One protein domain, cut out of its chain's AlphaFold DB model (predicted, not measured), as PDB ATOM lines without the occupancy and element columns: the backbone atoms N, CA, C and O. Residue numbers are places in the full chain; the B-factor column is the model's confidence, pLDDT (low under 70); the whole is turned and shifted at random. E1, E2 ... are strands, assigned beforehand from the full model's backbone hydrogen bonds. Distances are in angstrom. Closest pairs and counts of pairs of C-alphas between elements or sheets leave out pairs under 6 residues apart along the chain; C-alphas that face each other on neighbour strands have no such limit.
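This is residues 673 to 776 of the 926 residues of an uncharacterized protein of Chloroflexi bacterium (UniProt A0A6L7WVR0). Two antiparallel sheets sit face to face as a sandwich, the chain changing between them five times. One sheet, E2, E1, E7, E4, E5, is strongly twisted and curls by 73 degrees from edge to edge; the other, E8, E3, E6, E9, curls by 11 degrees. The printed part has 104 residues, with strands E1 to E9 in that order and no named helix; the class is all strand, though under half of the residues, 51, are in named elements. It is compact, with a radius of gyration of the C-alphas of 12.6 A and spans of 35 by 29 by 20 A.

After residues 673 to 684, E1, residues 685 to 690, and E2, residues 693 to 696, form a hairpin, with N 690 and O 693 2.8 A apart. E3 is residues 707 to 713. E4, residues 717 to 721, and E5, residues 724 to 728, form another hairpin, with N 719 and O 726 2.9 A apart. E6, residues 731 to 737, is antiparallel to E3, with N 709 and O 735 2.9 A apart. E7, residues 745 to 750, is antiparallel to E1, with N 687 and O 745 2.8 A apart, and to E4, with N 720 and O 748 2.8 A apart. E8, residues 757 to 763, is antiparallel to E3, with N 710 and O 760 2.9 A apart. E9, residues 773 to 776, is antiparallel to E6, with N 734 and O 775 2.8 A apart. Between the sheets, the closest C-alphas of E5 and E9 are those of Val 726 and Ala 774, 7.0 A apart.

E1 begins at C-alpha 685 (-49.413, 13.409, -0.056). From first to last C-alpha, E3 measures 19.4 A, E6 19.1 A and E8 18.8 A. E9 ends at C-alpha 776 (-30.467, 14.514, 9.067).

The C-alphas farthest apart, those of Asp 691 and Thr 753, are 36.4 A apart. The printed part has no cut and no long link. Residues 766 to 769 have pLDDT under 70.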
ATOM      1  N   ALA A 673     -55.402  19.738   7.302       85.75
ATOM      2  CA  ALA A 673     -55.685  19.437   5.904       85.75
ATOM      3  C   ALA A 673     -55.716  17.927   5.598       85.75
ATOM      4  O   ALA A 673     -56.434  17.502   4.697       85.75
ATOM      5  N   LEU A 674     -54.938  17.122   6.327       86.25
ATOM      6  CA  LEU A 674     -54.753  15.689   6.066       86.25
ATOM      7  C   LEU A 674     -55.480  14.777   7.061       86.25
ATOM      8  O   LEU A 674     -55.567  13.574   6.834       86.25
ATOM      9  N   GLY A 675     -55.955  15.315   8.184       86.38
ATOM     10  CA  GLY A 675     -56.480  14.546   9.317       86.38
ATOM     11  C   GLY A 675     -55.390  13.955  10.220       86.38
ATOM     12  O   GLY A 675     -55.597  13.871  11.429       86.38
ATOM     13  N   SER A 676     -54.220  13.623   9.661       88.62
ATOM     14  CA  SER A 676     -53.043  13.110  10.374       88.62
ATOM     15  C   SER A 676     -51.739  13.657   9.782       88.62
ATOM     16  O   SER A 676     -51.683  14.036   8.613       88.62
ATOM     17  N   LEU A 677     -50.677  13.682  10.591       90.56
ATOM     18  CA  LEU A 677     -49.311  13.966  10.146       90.56
ATOM     19  C   LEU A 677     -48.630  12.766   9.479       90.56
ATOM     20  O   LEU A 677     -47.559  12.938   8.899       90.56
ATOM     21  N   ASP A 678     -49.199  11.562   9.569       92.56
ATOM     22  CA  ASP A 678     -48.592  10.358   9.003       92.56
ATOM     23  C   ASP A 678     -48.488  10.451   7.473       92.56
ATOM     24  O   ASP A 678     -49.461  10.717   6.762       92.56
ATOM     25  N   ILE A 679     -47.300  10.166   6.940       91.12
ATOM     26  CA  ILE A 679     -47.098  10.030   5.500       91.12
ATOM     27  C   ILE A 679     -47.649   8.658   5.086       91.12
ATOM     28  O   ILE A 679     -47.196   7.628   5.604       91.12
ATOM     29  N   PRO A 680     -48.618   8.602   4.159       85.44
ATOM     30  CA  PRO A 680     -49.270   7.353   3.809       85.44
ATOM     31  C   PRO A 680     -48.297   6.377   3.132       85.44
ATOM     32  O   PRO A 680     -47.500   6.753   2.270       85.44
ATOM     33  N   ALA A 681     -48.401   5.098   3.509       81.81
ATOM     34  CA  ALA A 681     -47.684   3.997   2.858       81.81
ATOM     35  C   ALA A 681     -48.322   3.592   1.515       81.81
ATOM     36  O   ALA A 681     -47.676   2.984   0.666       81.81
ATOM     37  N   THR A 682     -49.607   3.914   1.328       80.69
ATOM     38  CA  THR A 682     -50.356   3.704   0.082       80.69
ATOM     39  C   THR A 682     -51.009   5.024  -0.329       80.69
ATOM     40  O   THR A 682     -51.709   5.641   0.467       80.69
ATOM     41  N   GLY A 683     -50.743   5.485  -1.554       84.56
ATOM     42  CA  GLY A 683     -51.104   6.834  -2.015       84.56
ATOM     43  C   GLY A 683     -49.964   7.850  -1.866       84.56
ATOM     44  O   GLY A 683     -48.848   7.495  -1.488       84.56
ATOM     45  N   SER A 684     -50.232   9.114  -2.205       87.25
ATOM     46  CA  SER A 684     -49.261  10.206  -2.091       87.25
ATOM     47  C   SER A 684     -49.885  11.460  -1.485       87.25
ATOM     48  O   SER A 684     -50.971  11.895  -1.867       87.25
ATOM     49  N   LEU A 685     -49.169  12.056  -0.533       92.19
ATOM     50  CA  LEU A 685     -49.413  13.409  -0.056       92.19
ATOM     51  C   LEU A 685     -48.987  14.387  -1.154       92.19
ATOM     52  O   LEU A 685     -47.845  14.341  -1.605       92.19
ATOM     53  N   GLN A 686     -49.878  15.280  -1.573       94.12
ATOM     54  CA  GLN A 686     -49.537  16.331  -2.529       94.12
ATOM     55  C   GLN A 686     -49.211  17.636  -1.801       94.12
ATOM     56  O   GLN A 686     -49.990  18.086  -0.960       94.12
ATOM     57  N   LEU A 687     -48.072  18.237  -2.148       94.56
ATOM     58  CA  LEU A 687     -47.633  19.558  -1.705       94.56
ATOM     59  C   LEU A 687     -47.485  20.472  -2.928       94.56
ATOM     60  O   LEU A 687     -46.790  20.140  -3.890       94.56
ATOM     61  N   GLY A 688     -48.120  21.638  -2.902       94.25
ATOM     62  CA  GLY A 688     -48.138  22.551  -4.044       94.25
ATOM     63  C   GLY A 688     -48.793  23.880  -3.700       94.25
ATOM     64  O   GLY A 688     -48.918  24.224  -2.528       94.25
ATOM     65  N   LEU A 689     -49.195  24.645  -4.712       94.25
ATOM     66  CA  LEU A 689     -49.838  25.943  -4.521       94.25
ATOM     67  C   LEU A 689     -51.351  25.845  -4.715       94.25
ATOM     68  O   LEU A 689     -51.810  25.376  -5.752       94.25
ATOM     69  N   ARG A 690     -52.121  26.375  -3.767       94.38
ATOM     70  CA  ARG A 690     -53.543  26.703  -3.931       94.38
ATOM     71  C   ARG A 690     -53.695  28.204  -3.739       94.38
ATOM     72  O   ARG A 690     -53.227  28.744  -2.739       94.38
ATOM     73  N   ASP A 691     -54.252  28.892  -4.730       92.62
ATOM     74  CA  ASP A 691     -54.411  30.355  -4.718       92.62
ATOM     75  C   ASP A 691     -53.100  31.117  -4.431       92.62
ATOM     76  O   ASP A 691     -53.059  32.103  -3.696       92.62
ATOM     77  N   GLY A 692     -51.985  30.616  -4.981       89.75
ATOM     78  CA  GLY A 692     -50.650  31.193  -4.787       89.75
ATOM     79  C   GLY A 692     -50.035  30.955  -3.403       89.75
ATOM     80  O   GLY A 692     -48.964  31.491  -3.123       89.75
ATOM     81  N   ARG A 693     -50.675  30.152  -2.545       91.94
ATOM     82  CA  ARG A 693     -50.199  29.802  -1.202       91.94
ATOM     83  C   ARG A 693     -49.834  28.326  -1.135       91.94
ATOM     84  O   ARG A 693     -50.514  27.500  -1.736       91.94
ATOM     85  N   LEU A 694     -48.780  27.992  -0.399       93.81
ATOM     86  CA  LEU A 694     -48.418  26.605  -0.137       93.81
ATOM     87  C   LEU A 694     -49.579  25.898   0.579       93.81
ATOM     88  O   LEU A 694     -50.101  26.410   1.568       93.81
ATOM     89  N   ALA A 695     -49.989  24.746   0.057       94.25
ATOM     90  CA  ALA A 695     -51.148  23.984   0.505       94.25
ATOM     91  C   ALA A 695     -50.942  22.476   0.290       94.25
ATOM     92  O   ALA A 695     -50.000  22.053  -0.393       94.25
ATOM     93  N   THR A 696     -51.841  21.672   0.866       93.12
ATOM     94  CA  THR A 696     -51.916  20.220   0.653       93.12
ATOM     95  C   THR A 696     -53.299  19.785   0.151       93.12
ATOM     96  O   THR A 696     -54.281  20.535   0.225       93.12
ATOM     97  N   GLY A 697     -53.379  18.568  -0.392       89.81
ATOM     98  CA  GLY A 697     -54.618  17.957  -0.886       89.81
ATOM     99  C   GLY A 697     -54.726  17.932  -2.412       89.81
ATOM    100  O   GLY A 697     -53.718  17.984  -3.106       89.81
ATOM    101  N   ALA A 698     -55.948  17.817  -2.933       87.62
ATOM    102  CA  ALA A 698     -56.208  17.825  -4.373       87.62
ATOM    103  C   ALA A 698     -56.127  19.247  -4.974       87.62
ATOM    104  O   ALA A 698     -56.132  20.243  -4.241       87.62
ATOM    105  N   ASP A 699     -56.064  19.326  -6.308       89.44
ATOM    106  CA  ASP A 699     -56.123  20.568  -7.097       89.44
ATOM    107  C   ASP A 699     -55.022  21.589  -6.766       89.44
ATOM    108  O   ASP A 699     -55.268  22.783  -6.590       89.44
ATOM    109  N   LEU A 700     -53.780  21.109  -6.655       93.50
ATOM    110  CA  LEU A 700     -52.614  21.948  -6.390       93.50
ATOM    111  C   LEU A 700     -51.853  22.272  -7.679       93.50
ATOM    112  O   LEU A 700     -51.555  21.398  -8.493       93.50
ATOM    113  N   HIS A 701     -51.463  23.534  -7.827       93.19
ATOM    114  CA  HIS A 701     -50.553  23.980  -8.873       93.19
ATOM    115  C   HIS A 701     -49.088  23.662  -8.509       93.19
ATOM    116  O   HIS A 701     -48.730  23.656  -7.326       93.19
ATOM    117  N   PRO A 702     -48.214  23.418  -9.505       91.19
ATOM    118  CA  PRO A 702     -46.788  23.206  -9.269       91.19
ATOM    119  C   PRO A 702     -46.121  24.430  -8.630       91.19
ATOM    120  O   PRO A 702     -46.498  25.578  -8.876       91.19
ATOM    121  N   VAL A 703     -45.086  24.175  -7.832       90.38
ATOM    122  CA  VAL A 703     -44.231  25.214  -7.247       90.38
ATOM    123  C   VAL A 703     -43.073  25.529  -8.193       90.38
ATOM    124  O   VAL A 703     -42.398  24.629  -8.682       90.38
ATOM    125  N   ASN A 704     -42.802  26.816  -8.416       88.75
ATOM    126  CA  ASN A 704     -41.653  27.276  -9.216       88.75
ATOM    127  C   ASN A 704     -40.383  27.487  -8.373       88.75
ATOM    128  O   ASN A 704     -39.384  28.012  -8.859       88.75
ATOM    129  N   GLN A 705     -40.436  27.125  -7.092       90.00
ATOM    130  CA  GLN A 705     -39.356  27.270  -6.123       90.00
ATOM    131  C   GLN A 705     -39.111  25.921  -5.438       90.00
ATOM    132  O   GLN A 705     -40.046  25.120  -5.351       90.00
ATOM    133  N   PRO A 706     -37.879  25.650  -4.976       91.88
ATOM    134  CA  PRO A 706     -37.591  24.467  -4.181       91.88
ATOM    135  C   PRO A 706     -38.536  24.350  -2.983       91.88
ATOM    136  O   PRO A 706     -38.882  25.350  -2.351       91.88
ATOM    137  N   LEU A 707     -38.928  23.123  -2.657       93.56
ATOM    138  CA  LEU A 707     -39.778  22.819  -1.514       93.56
ATOM    139  C   LEU A 707     -38.945  22.103  -0.451       93.56
ATOM    140  O   LEU A 707     -38.382  21.042  -0.706       93.56
ATOM    141  N   LEU A 708     -38.871  22.696   0.735       94.44
ATOM    142  CA  LEU A 708     -38.287  22.114   1.936       94.44
ATOM    143  C   LEU A 708     -39.403  21.505   2.785       94.44
ATOM    144  O   LEU A 708     -40.371  22.195   3.092       94.44
ATOM    145  N   PHE A 709     -39.266  20.261   3.226       95.50
ATOM    146  CA  PHE A 709     -40.170  19.679   4.218       95.50
ATOM    147  C   PHE A 709     -39.437  18.762   5.194       95.50
ATOM    148  O   PHE A 709     -38.387  18.204   4.878       95.50
ATOM    149  N   GLY A 710     -39.969  18.653   6.407       95.25
ATOM    150  CA  GLY A 710     -39.388  17.864   7.490       95.25
ATOM    151  C   GLY A 710     -40.135  16.556   7.679       95.25
ATOM    152  O   GLY A 710     -41.365  16.554   7.729       95.25
ATOM    153  N   VAL A 711     -39.391  15.464   7.826       95.00
ATOM    154  CA  VAL A 711     -39.923  14.130   8.111       95.00
ATOM    155  C   VAL A 711     -39.345  13.629   9.426       95.00
ATOM    156  O   VAL A 711     -38.125  13.555   9.567       95.00
ATOM    157  N   VAL A 712     -40.206  13.266  10.373       94.06
ATOM    158  CA  VAL A 712     -39.820  12.603  11.624       94.06
ATOM    159  C   VAL A 712     -40.177  11.126  11.545       94.06
ATOM    160  O   VAL A 712     -41.299  10.778  11.189       94.06
ATOM    161  N   SER A 713     -39.240  10.243  11.886       93.06
ATOM    162  CA  SER A 713     -39.469   8.795  11.865       93.06
ATOM    163  C   SER A 713     -38.894   8.102  13.094       93.06
ATOM    164  O   SER A 713     -37.802   8.442  13.545       93.06
ATOM    165  N   ALA A 714     -39.593   7.079  13.593       90.31
ATOM    166  CA  ALA A 714     -39.063   6.165  14.607       90.31
ATOM    167  C   ALA A 714     -38.180   5.050  14.006       90.31
ATOM    168  O   ALA A 714     -37.478   4.346  14.725       90.31
ATOM    169  N   SER A 715     -38.215   4.868  12.682       90.44
ATOM    170  CA  SER A 715     -37.532   3.777  11.978       90.44
ATOM    171  C   SER A 715     -36.828   4.264  10.709       90.44
ATOM    172  O   SER A 715     -37.162   5.315  10.162       90.44
ATOM    173  N   GLY A 716     -35.823   3.521  10.248       90.81
ATOM    174  CA  GLY A 716     -35.190   3.794   8.958       90.81
ATOM    175  C   GLY A 716     -36.109   3.402   7.799       90.81
ATOM    176  O   GLY A 716     -36.857   2.435   7.910       90.81
ATOM    177  N   GLY A 717     -36.039   4.139   6.693       93.31
ATOM    178  CA  GLY A 717     -36.805   3.869   5.476       93.31
ATOM    179  C   GLY A 717     -36.462   4.856   4.361       93.31
ATOM    180  O   GLY A 717     -35.402   5.485   4.382       93.31
ATOM    181  N   ALA A 718     -37.352   5.009   3.382       94.06
ATOM    182  CA  ALA A 718     -37.201   5.994   2.316       94.06
ATOM    183  C   ALA A 718     -38.514   6.735   2.042       94.06
ATOM    184  O   ALA A 718     -39.587   6.136   1.971       94.06
ATOM    185  N   VAL A 719     -38.420   8.048   1.856       94.31
ATOM    186  CA  VAL A 719     -39.531   8.880   1.389       94.31
ATOM    187  C   VAL A 719     -39.351   9.139  -0.099       94.31
ATOM    188  O   VAL A 719     -38.322   9.659  -0.531       94.31
ATOM    189  N   GLN A 720     -40.359   8.784  -0.884       94.31
ATOM    190  CA  GLN A 720     -40.433   9.133  -2.291       94.31
ATOM    191  C   GLN A 720     -40.936  10.574  -2.403       94.31
ATOM    192  O   GLN A 720     -42.063  10.856  -2.013       94.31
ATOM    193  N   ALA A 721     -40.109  11.481  -2.919       92.25
ATOM    194  CA  ALA A 721     -40.422  12.893  -3.114       92.25
ATOM    195  C   ALA A 721     -40.355  13.236  -4.617       92.25
ATOM    196  O   ALA A 721     -39.305  13.572  -5.173       92.25
ATOM    197  N   GLY A 722     -41.490  13.081  -5.300       89.50
ATOM    198  CA  GLY A 722     -41.584  13.027  -6.761       89.50
ATOM    199  C   GLY A 722     -40.774  11.857  -7.330       89.50
ATOM    200  O   GLY A 722     -41.021  10.724  -6.924       89.50
ATOM    201  N   PRO A 723     -39.810  12.064  -8.249       88.81
ATOM    202  CA  PRO A 723     -39.005  10.971  -8.795       88.81
ATOM    203  C   PRO A 723     -37.860  10.529  -7.868       88.81
ATOM    204  O   PRO A 723     -37.255   9.487  -8.112       88.81
ATOM    205  N   ALA A 724     -37.540  11.288  -6.816       90.31
ATOM    206  CA  ALA A 724     -36.411  10.991  -5.941       90.31
ATOM    207  C   ALA A 724     -36.823  10.108  -4.753       90.31
ATOM    208  O   ALA A 724     -37.705  10.482  -3.983       90.31
ATOM    209  N   ALA A 725     -36.137   8.978  -4.568       93.50
ATOM    210  CA  ALA A 725     -36.195   8.196  -3.335       93.50
ATOM    211  C   ALA A 725     -35.143   8.732  -2.357       93.50
ATOM    212  O   ALA A 725     -33.942   8.644  -2.622       93.50
ATOM    213  N   VAL A 726     -35.585   9.310  -1.244       95.06
ATOM    214  CA  VAL A 726     -34.712   9.961  -0.266       95.06
ATOM    215  C   VAL A 726     -34.645   9.107   1.002       95.06
ATOM    216  O   VAL A 726     -35.688   8.875   1.619       95.06
ATOM    217  N   PRO A 727     -33.461   8.617   1.413       94.56
ATOM    218  CA  PRO A 727     -33.333   7.832   2.634       94.56
ATOM    219  C   PRO A 727     -33.637   8.697   3.862       94.56
ATOM    220  O   PRO A 727     -33.177   9.835   3.967       94.56
ATOM    221  N   VAL A 728     -34.391   8.138   4.804       93.38
ATOM    222  CA  VAL A 728     -34.743   8.775   6.077       93.38
ATOM    223  C   VAL A 728     -34.312   7.846   7.201       93.38
ATOM    224  O   VAL A 728     -34.759   6.703   7.289       93.38
ATOM    225  N   ASN A 729     -33.441   8.354   8.067       90.38
ATOM    226  CA  ASN A 729     -33.014   7.657   9.275       90.38
ATOM    227  C   ASN A 729     -33.975   7.961  10.438       90.38
ATOM    228  O   ASN A 729     -34.659   8.990  10.393       90.38
ATOM    229  N   PRO A 730     -34.008   7.123  11.496       89.62
ATOM    230  CA  PRO A 730     -34.724   7.452  12.726       89.62
ATOM    231  C   PRO A 730     -34.300   8.830  13.251       89.62
ATOM    232  O   PRO A 730     -33.109   9.086  13.407       89.62
ATOM    233  N   GLY A 731     -35.258   9.719  13.498       89.44
ATOM    234  CA  GLY A 731     -35.034  11.127  13.836       89.44
ATOM    235  C   GLY A 731     -35.735  12.070  12.860       89.44
ATOM    236  O   GLY A 731     -36.695  11.685  12.197       89.44
ATOM    237  N   LEU A 732     -35.256  13.314  12.781       92.50
ATOM    238  CA  LEU A 732     -35.774  14.357  11.894       92.50
ATOM    239  C   LEU A 732     -34.866  14.455  10.672       92.50
ATOM    240  O   LEU A 732     -33.651  14.593  10.803       92.50
ATOM    241  N   THR A 733     -35.455  14.406   9.486       94.44
ATOM    242  CA  THR A 733     -34.757  14.589   8.215       94.44
ATOM    243  C   THR A 733     -35.436  15.701   7.425       94.44
ATOM    244  O   THR A 733     -36.624  15.620   7.122       94.44
ATOM    245  N   TRP A 734     -34.682  16.745   7.096       95.12
ATOM    246  CA  TRP A 734     -35.115  17.841   6.237       95.12
ATOM    247  C   TRP A 734     -34.807  17.508   4.784       95.12
ATOM    248  O   TRP A 734     -33.651  17.298   4.428       95.12
ATOM    249  N   ILE A 735     -35.836  17.473   3.943       95.12
ATOM    250  CA  ILE A 735     -35.734  17.135   2.525       95.12
ATOM    251  C   ILE A 735     -35.995  18.398   1.711       95.12
ATOM    252  O   ILE A 735     -37.052  19.011   1.834       95.12
ATOM    253  N   THR A 736     -35.034  18.783   0.872       94.00
ATOM    254  CA  THR A 736     -35.204  19.866  -0.106       94.00
ATOM    255  C   THR A 736     -35.352  19.261  -1.490       94.00
ATOM    256  O   THR A 736     -34.465  18.547  -1.959       94.00
ATOM    257  N   VAL A 737     -36.470  19.552  -2.147       93.56
ATOM    258  CA  VAL A 737     -36.789  19.055  -3.485       93.56
ATOM    259  C   VAL A 737     -36.780  20.225  -4.464       93.56
ATOM    260  O   VAL A 737     -37.415  21.244  -4.187       93.56
ATOM    261  N   PRO A 738     -36.080  20.116  -5.606       90.88
ATOM    262  CA  PRO A 738     -36.138  21.131  -6.655       90.88
ATOM    263  C   PRO A 738     -37.571  21.290  -7.211       90.88
ATOM    264  O   PRO A 738     -38.375  20.358  -7.115       90.88
ATOM    265  N   PRO A 739     -37.889  22.431  -7.850       88.31
ATOM    266  CA  PRO A 739     -39.148  22.609  -8.572       88.31
ATOM    267  C   PRO A 739     -39.377  21.481  -9.589       88.31
ATOM    268  O   PRO A 739     -38.459  21.126 -10.333       88.31
ATOM    269  N   GLN A 740     -40.600  20.949  -9.659       85.94
ATOM    270  CA  GLN A 740     -40.985  19.949 -10.660       85.94
ATOM    271  C   GLN A 740     -41.878  20.594 -11.726       85.94
ATOM    272  O   GLN A 740     -42.909  21.176 -11.382       85.94
ATOM    273  N   PRO A 741     -41.514  20.522 -13.021       83.25
ATOM    274  CA  PRO A 741     -42.326  21.113 -14.076       83.25
ATOM    275  C   PRO A 741     -43.702  20.444 -14.158       83.25
ATOM    276  O   PRO A 741     -43.802  19.234 -14.348       83.25
ATOM    277  N   GLY A 742     -44.765  21.243 -14.065       84.25
ATOM    278  CA  GLY A 742     -46.121  20.832 -14.442       84.25
ATOM    279  C   GLY A 742     -46.900  19.980 -13.434       84.25
ATOM    280  O   GLY A 742     -48.071  19.720 -13.693       84.25
ATOM    281  N   VAL A 743     -46.320  19.579 -12.296       89.06
ATOM    282  CA  VAL A 743     -47.017  18.777 -11.268       89.06
ATOM    283  C   VAL A 743     -46.689  19.224  -9.841       89.06
ATOM    284  O   VAL A 743     -45.572  19.651  -9.550       89.06
ATOM    285  N   ALA A 744     -47.671  19.123  -8.942       92.31
ATOM    286  CA  ALA A 744     -47.450  19.274  -7.506       92.31
ATOM    287  C   ALA A 744     -46.557  18.140  -6.973       92.31
ATOM    288  O   ALA A 744     -46.573  17.019  -7.491       92.31
ATOM    289  N   LEU A 745     -45.779  18.424  -5.928       93.50
ATOM    290  CA  LEU A 745     -44.866  17.453  -5.340       93.50
ATOM    291  C   LEU A 745     -45.661  16.329  -4.673       93.50
ATOM    292  O   LEU A 745     -46.432  16.579  -3.751       93.50
ATOM    293  N   GLN A 746     -45.430  15.094  -5.105       93.81
ATOM    294  CA  GLN A 746     -45.988  13.903  -4.470       93.81
ATOM    295  C   GLN A 746     -45.003  13.324  -3.454       93.81
ATOM    296  O   GLN A 746     -43.839  13.102  -3.785       93.81
ATOM    297  N   VAL A 747     -45.477  13.066  -2.238       93.50
ATOM    298  CA  VAL A 747     -44.699  12.521  -1.123       93.50
ATOM    299  C   VAL A 747     -45.339  11.218  -0.643       93.50
ATOM    300  O   VAL A 747     -46.514  11.208  -0.282       93.50
ATOM    301  N   SER A 748     -44.594  10.115  -0.624       93.75
ATOM    302  CA  SER A 748     -45.058   8.837  -0.062       93.75
ATOM    303  C   SER A 748     -43.956   8.131   0.725       93.75
ATOM    304  O   SER A 748     -42.767   8.365   0.503       93.75
ATOM    305  N   ALA A 749     -44.343   7.295   1.687       93.25
ATOM    306  CA  ALA A 749     -43.407   6.585   2.552       93.25
ATOM    307  C   ALA A 749     -43.276   5.115   2.132       93.25
ATOM    308  O   ALA A 749     -44.276   4.434   1.918       93.25
ATOM    309  N   GLY A 750     -42.042   4.608   2.057       88.62
ATOM    310  CA  GLY A 750     -41.744   3.213   1.742       88.62
ATOM    311  C   GLY A 750     -40.678   2.621   2.666       88.62
ATOM    312  O   GLY A 750     -39.708   3.283   3.029       88.62
ATOM    313  N   GLY A 751     -40.852   1.352   3.044       85.56
ATOM    314  CA  GLY A 751     -39.835   0.594   3.782       85.56
ATOM    315  C   GLY A 751     -39.673   0.947   5.266       85.56
ATOM    316  O   GLY A 751     -38.686   0.530   5.859       85.56
ATOM    317  N   PHE A 752     -40.613   1.683   5.865       86.69
ATOM    318  CA  PHE A 752     -40.616   1.975   7.303       86.69
ATOM    319  C   PHE A 752     -41.372   0.908   8.100       86.69
ATOM    320  O   PHE A 752     -42.409   0.418   7.650       86.69
ATOM    321  N   THR A 753     -40.903   0.597   9.311       83.62
ATOM    322  CA  THR A 753     -41.633  -0.275  10.252       83.62
ATOM    323  C   THR A 753     -42.713   0.487  11.020       83.62
ATOM    324  O   THR A 753     -43.742  -0.088  11.363       83.62
ATOM    325  N   ALA A 754     -42.509   1.787  11.235       84.81
ATOM    326  CA  ALA A 754     -43.476   2.713  11.816       84.81
ATOM    327  C   ALA A 754     -43.703   3.892  10.865       84.81
ATOM    328  O   ALA A 754     -42.745   4.413  10.293       84.81
ATOM    329  N   ARG A 755     -44.960   4.325  10.695       89.50
ATOM    330  CA  ARG A 755     -45.301   5.406   9.755       89.50
ATOM    331  C   ARG A 755     -44.575   6.701  10.145       89.50
ATOM    332  O   ARG A 755     -44.705   7.121  11.300       89.50
ATOM    333  N   PRO A 756     -43.808   7.318   9.227       92.75
ATOM    334  CA  PRO A 756     -43.157   8.591   9.493       92.75
ATOM    335  C   PRO A 756     -44.174   9.737   9.432       92.75
ATOM    336  O   PRO A 756     -45.186   9.635   8.741       92.75
ATOM    337  N   GLN A 757     -43.881  10.841  10.114       94.38
ATOM    338  CA  GLN A 757     -44.719  12.041  10.164       94.38
ATOM    339  C   GLN A 757     -44.094  13.193   9.372       94.38
ATOM    340  O   GLN A 757     -42.890  13.436   9.479       94.38
ATOM    341  N   ILE A 758     -44.904  13.937   8.613       94.00
ATOM    342  CA  ILE A 758     -44.508  15.225   8.032       94.00
ATOM    343  C   ILE A 758     -44.789  16.346   9.039       94.00
ATOM    344  O   ILE A 758     -45.902  16.479   9.537       94.00
ATOM    345  N   VAL A 759     -43.776  17.152   9.363       91.19
ATOM    346  CA  VAL A 759     -43.862  18.096  10.500       91.19
ATOM    347  C   VAL A 759     -43.957  19.562  10.098       91.19
ATOM    348  O   VAL A 759     -44.456  20.392  10.852       91.19
ATOM    349  N   ALA A 760     -43.474  19.894   8.906       93.31
ATOM    350  CA  ALA A 760     -43.502  21.238   8.349       93.31
ATOM    351  C   ALA A 760     -43.134  21.182   6.864       93.31
ATOM    352  O   ALA A 760     -42.351  20.322   6.455       93.31
ATOM    353  N   ALA A 761     -43.643  22.127   6.076       94.25
ATOM    354  CA  ALA A 761     -43.241  22.332   4.688       94.25
ATOM    355  C   ALA A 761     -43.130  23.825   4.357       94.25
ATOM    356  O   ALA A 761     -43.857  24.647   4.910       94.25
ATOM    357  N   ARG A 762     -42.218  24.195   3.458       94.06
ATOM    358  CA  ARG A 762     -41.969  25.581   3.055       94.06
ATOM    359  C   ARG A 762     -41.373  25.694   1.654       94.06
ATOM    360  O   ARG A 762     -40.543  24.884   1.257       94.06
ATOM    361  N   LEU A 763     -41.729  26.763   0.946       92.62
ATOM    362  CA  LEU A 763     -40.994  27.248  -0.224       92.62
ATOM    363  C   LEU A 763     -39.641  27.842   0.203       92.62
ATOM    364  O   LEU A 763     -39.588  28.785   0.996       92.62
ATOM    365  N   ALA A 764     -38.545  27.289  -0.312       86.50
ATOM    366  CA  ALA A 764     -37.187  27.692   0.034       86.50
ATOM    367  C   ALA A 764     -36.575  28.593  -1.060       86.50
ATOM    368  O   ALA A 764     -36.489  28.179  -2.221       86.50
ATOM    369  N   PRO A 765     -36.114  29.813  -0.727       79.38
ATOM    370  CA  PRO A 765     -35.425  30.673  -1.681       79.38
ATOM    371  C   PRO A 765     -34.001  30.163  -1.964       79.38
ATOM    372  O   PRO A 765     -33.276  29.776  -1.053       79.38
ATOM    373  N   GLY A 766     -33.565  30.233  -3.227       69.38
ATOM    374  CA  GLY A 766     -32.134  30.257  -3.559       69.38
ATOM    375  C   GLY A 766     -31.415  28.928  -3.823       69.38
ATOM    376  O   GLY A 766     -30.188  28.940  -3.863       69.38
ATOM    377  N   VAL A 767     -32.104  27.810  -4.072       58.31
ATOM    378  CA  VAL A 767     -31.438  26.577  -4.546       58.31
ATOM    379  C   VAL A 767     -31.656  26.412  -6.053       58.31
ATOM    380  O   VAL A 767     -32.791  26.317  -6.520       58.31
ATOM    381  N   ALA A 768     -30.559  26.432  -6.816       55.28
ATOM    382  CA  ALA A 768     -30.556  26.177  -8.256       55.28
ATOM    383  C   ALA A 768     -30.941  24.717  -8.570       55.28
ATOM    384  O   ALA A 768     -30.851  23.845  -7.709       55.28
ATOM    385  N   ALA A 769     -31.360  24.463  -9.813       58.59
ATOM    386  CA  ALA A 769     -31.709  23.134 -10.317       58.59
ATOM    387  C   ALA A 769     -30.669  22.064  -9.912       58.59
ATOM    388  O   ALA A 769     -29.468  22.260 -10.092       58.59
ATOM    389  N   GLY A 770     -31.132  20.937  -9.366       71.44
ATOM    390  CA  GLY A 770     -30.276  19.880  -8.821       71.44
ATOM    391  C   GLY A 770     -31.082  18.670  -8.343       71.44
ATOM    392  O   GLY A 770     -32.289  18.614  -8.549       71.44
ATOM    393  N   THR A 771     -30.426  17.687  -7.729       83.56
ATOM    394  CA  THR A 771     -31.067  16.509  -7.113       83.56
ATOM    395  C   THR A 771     -31.675  16.848  -5.751       83.56
ATOM    396  O   THR A 771     -31.206  17.767  -5.085       83.56
ATOM    397  N   ALA A 772     -32.687  16.091  -5.306       89.00
ATOM    398  CA  ALA A 772     -33.209  16.229  -3.947       89.00
ATOM    399  C   ALA A 772     -32.098  15.983  -2.910       89.00
ATOM    400  O   ALA A 772     -31.306  15.050  -3.056       89.00
ATOM    401  N   THR A 773     -32.041  16.812  -1.869       91.06
ATOM    402  CA  THR A 773     -31.050  16.704  -0.789       91.06
ATOM    403  C   THR A 773     -31.734  16.413   0.537       91.06
ATOM    404  O   THR A 773     -32.825  16.923   0.789       91.06
ATOM    405  N   ALA A 774     -31.071  15.646   1.401       92.38
ATOM    406  CA  ALA A 774     -31.525  15.368   2.757       92.38
ATOM    407  C   ALA A 774     -30.485  15.800   3.790       92.38
ATOM    408  O   ALA A 774     -29.300  15.500   3.653       92.38
ATOM    409  N   GLU A 775     -30.949  16.463   4.840       93.69
ATOM    410  CA  GLU A 775     -30.172  16.800   6.026       93.69
ATOM    411  C   GLU A 775     -30.794  16.095   7.230       93.69
ATOM    412  O   GLU A 775     -31.944  16.347   7.588       93.69
ATOM    413  N   HIS A 776     -30.034  15.205   7.860       91.19
ATOM    414  CA  HIS A 776     -30.467  14.514   9.067       91.19
ATOM    415  C   HIS A 776     -30.083  15.312  10.322       91.19
ATOM    416  O   HIS A 776     -28.940  15.754  10.442       91.19
TER     417      HIS A 776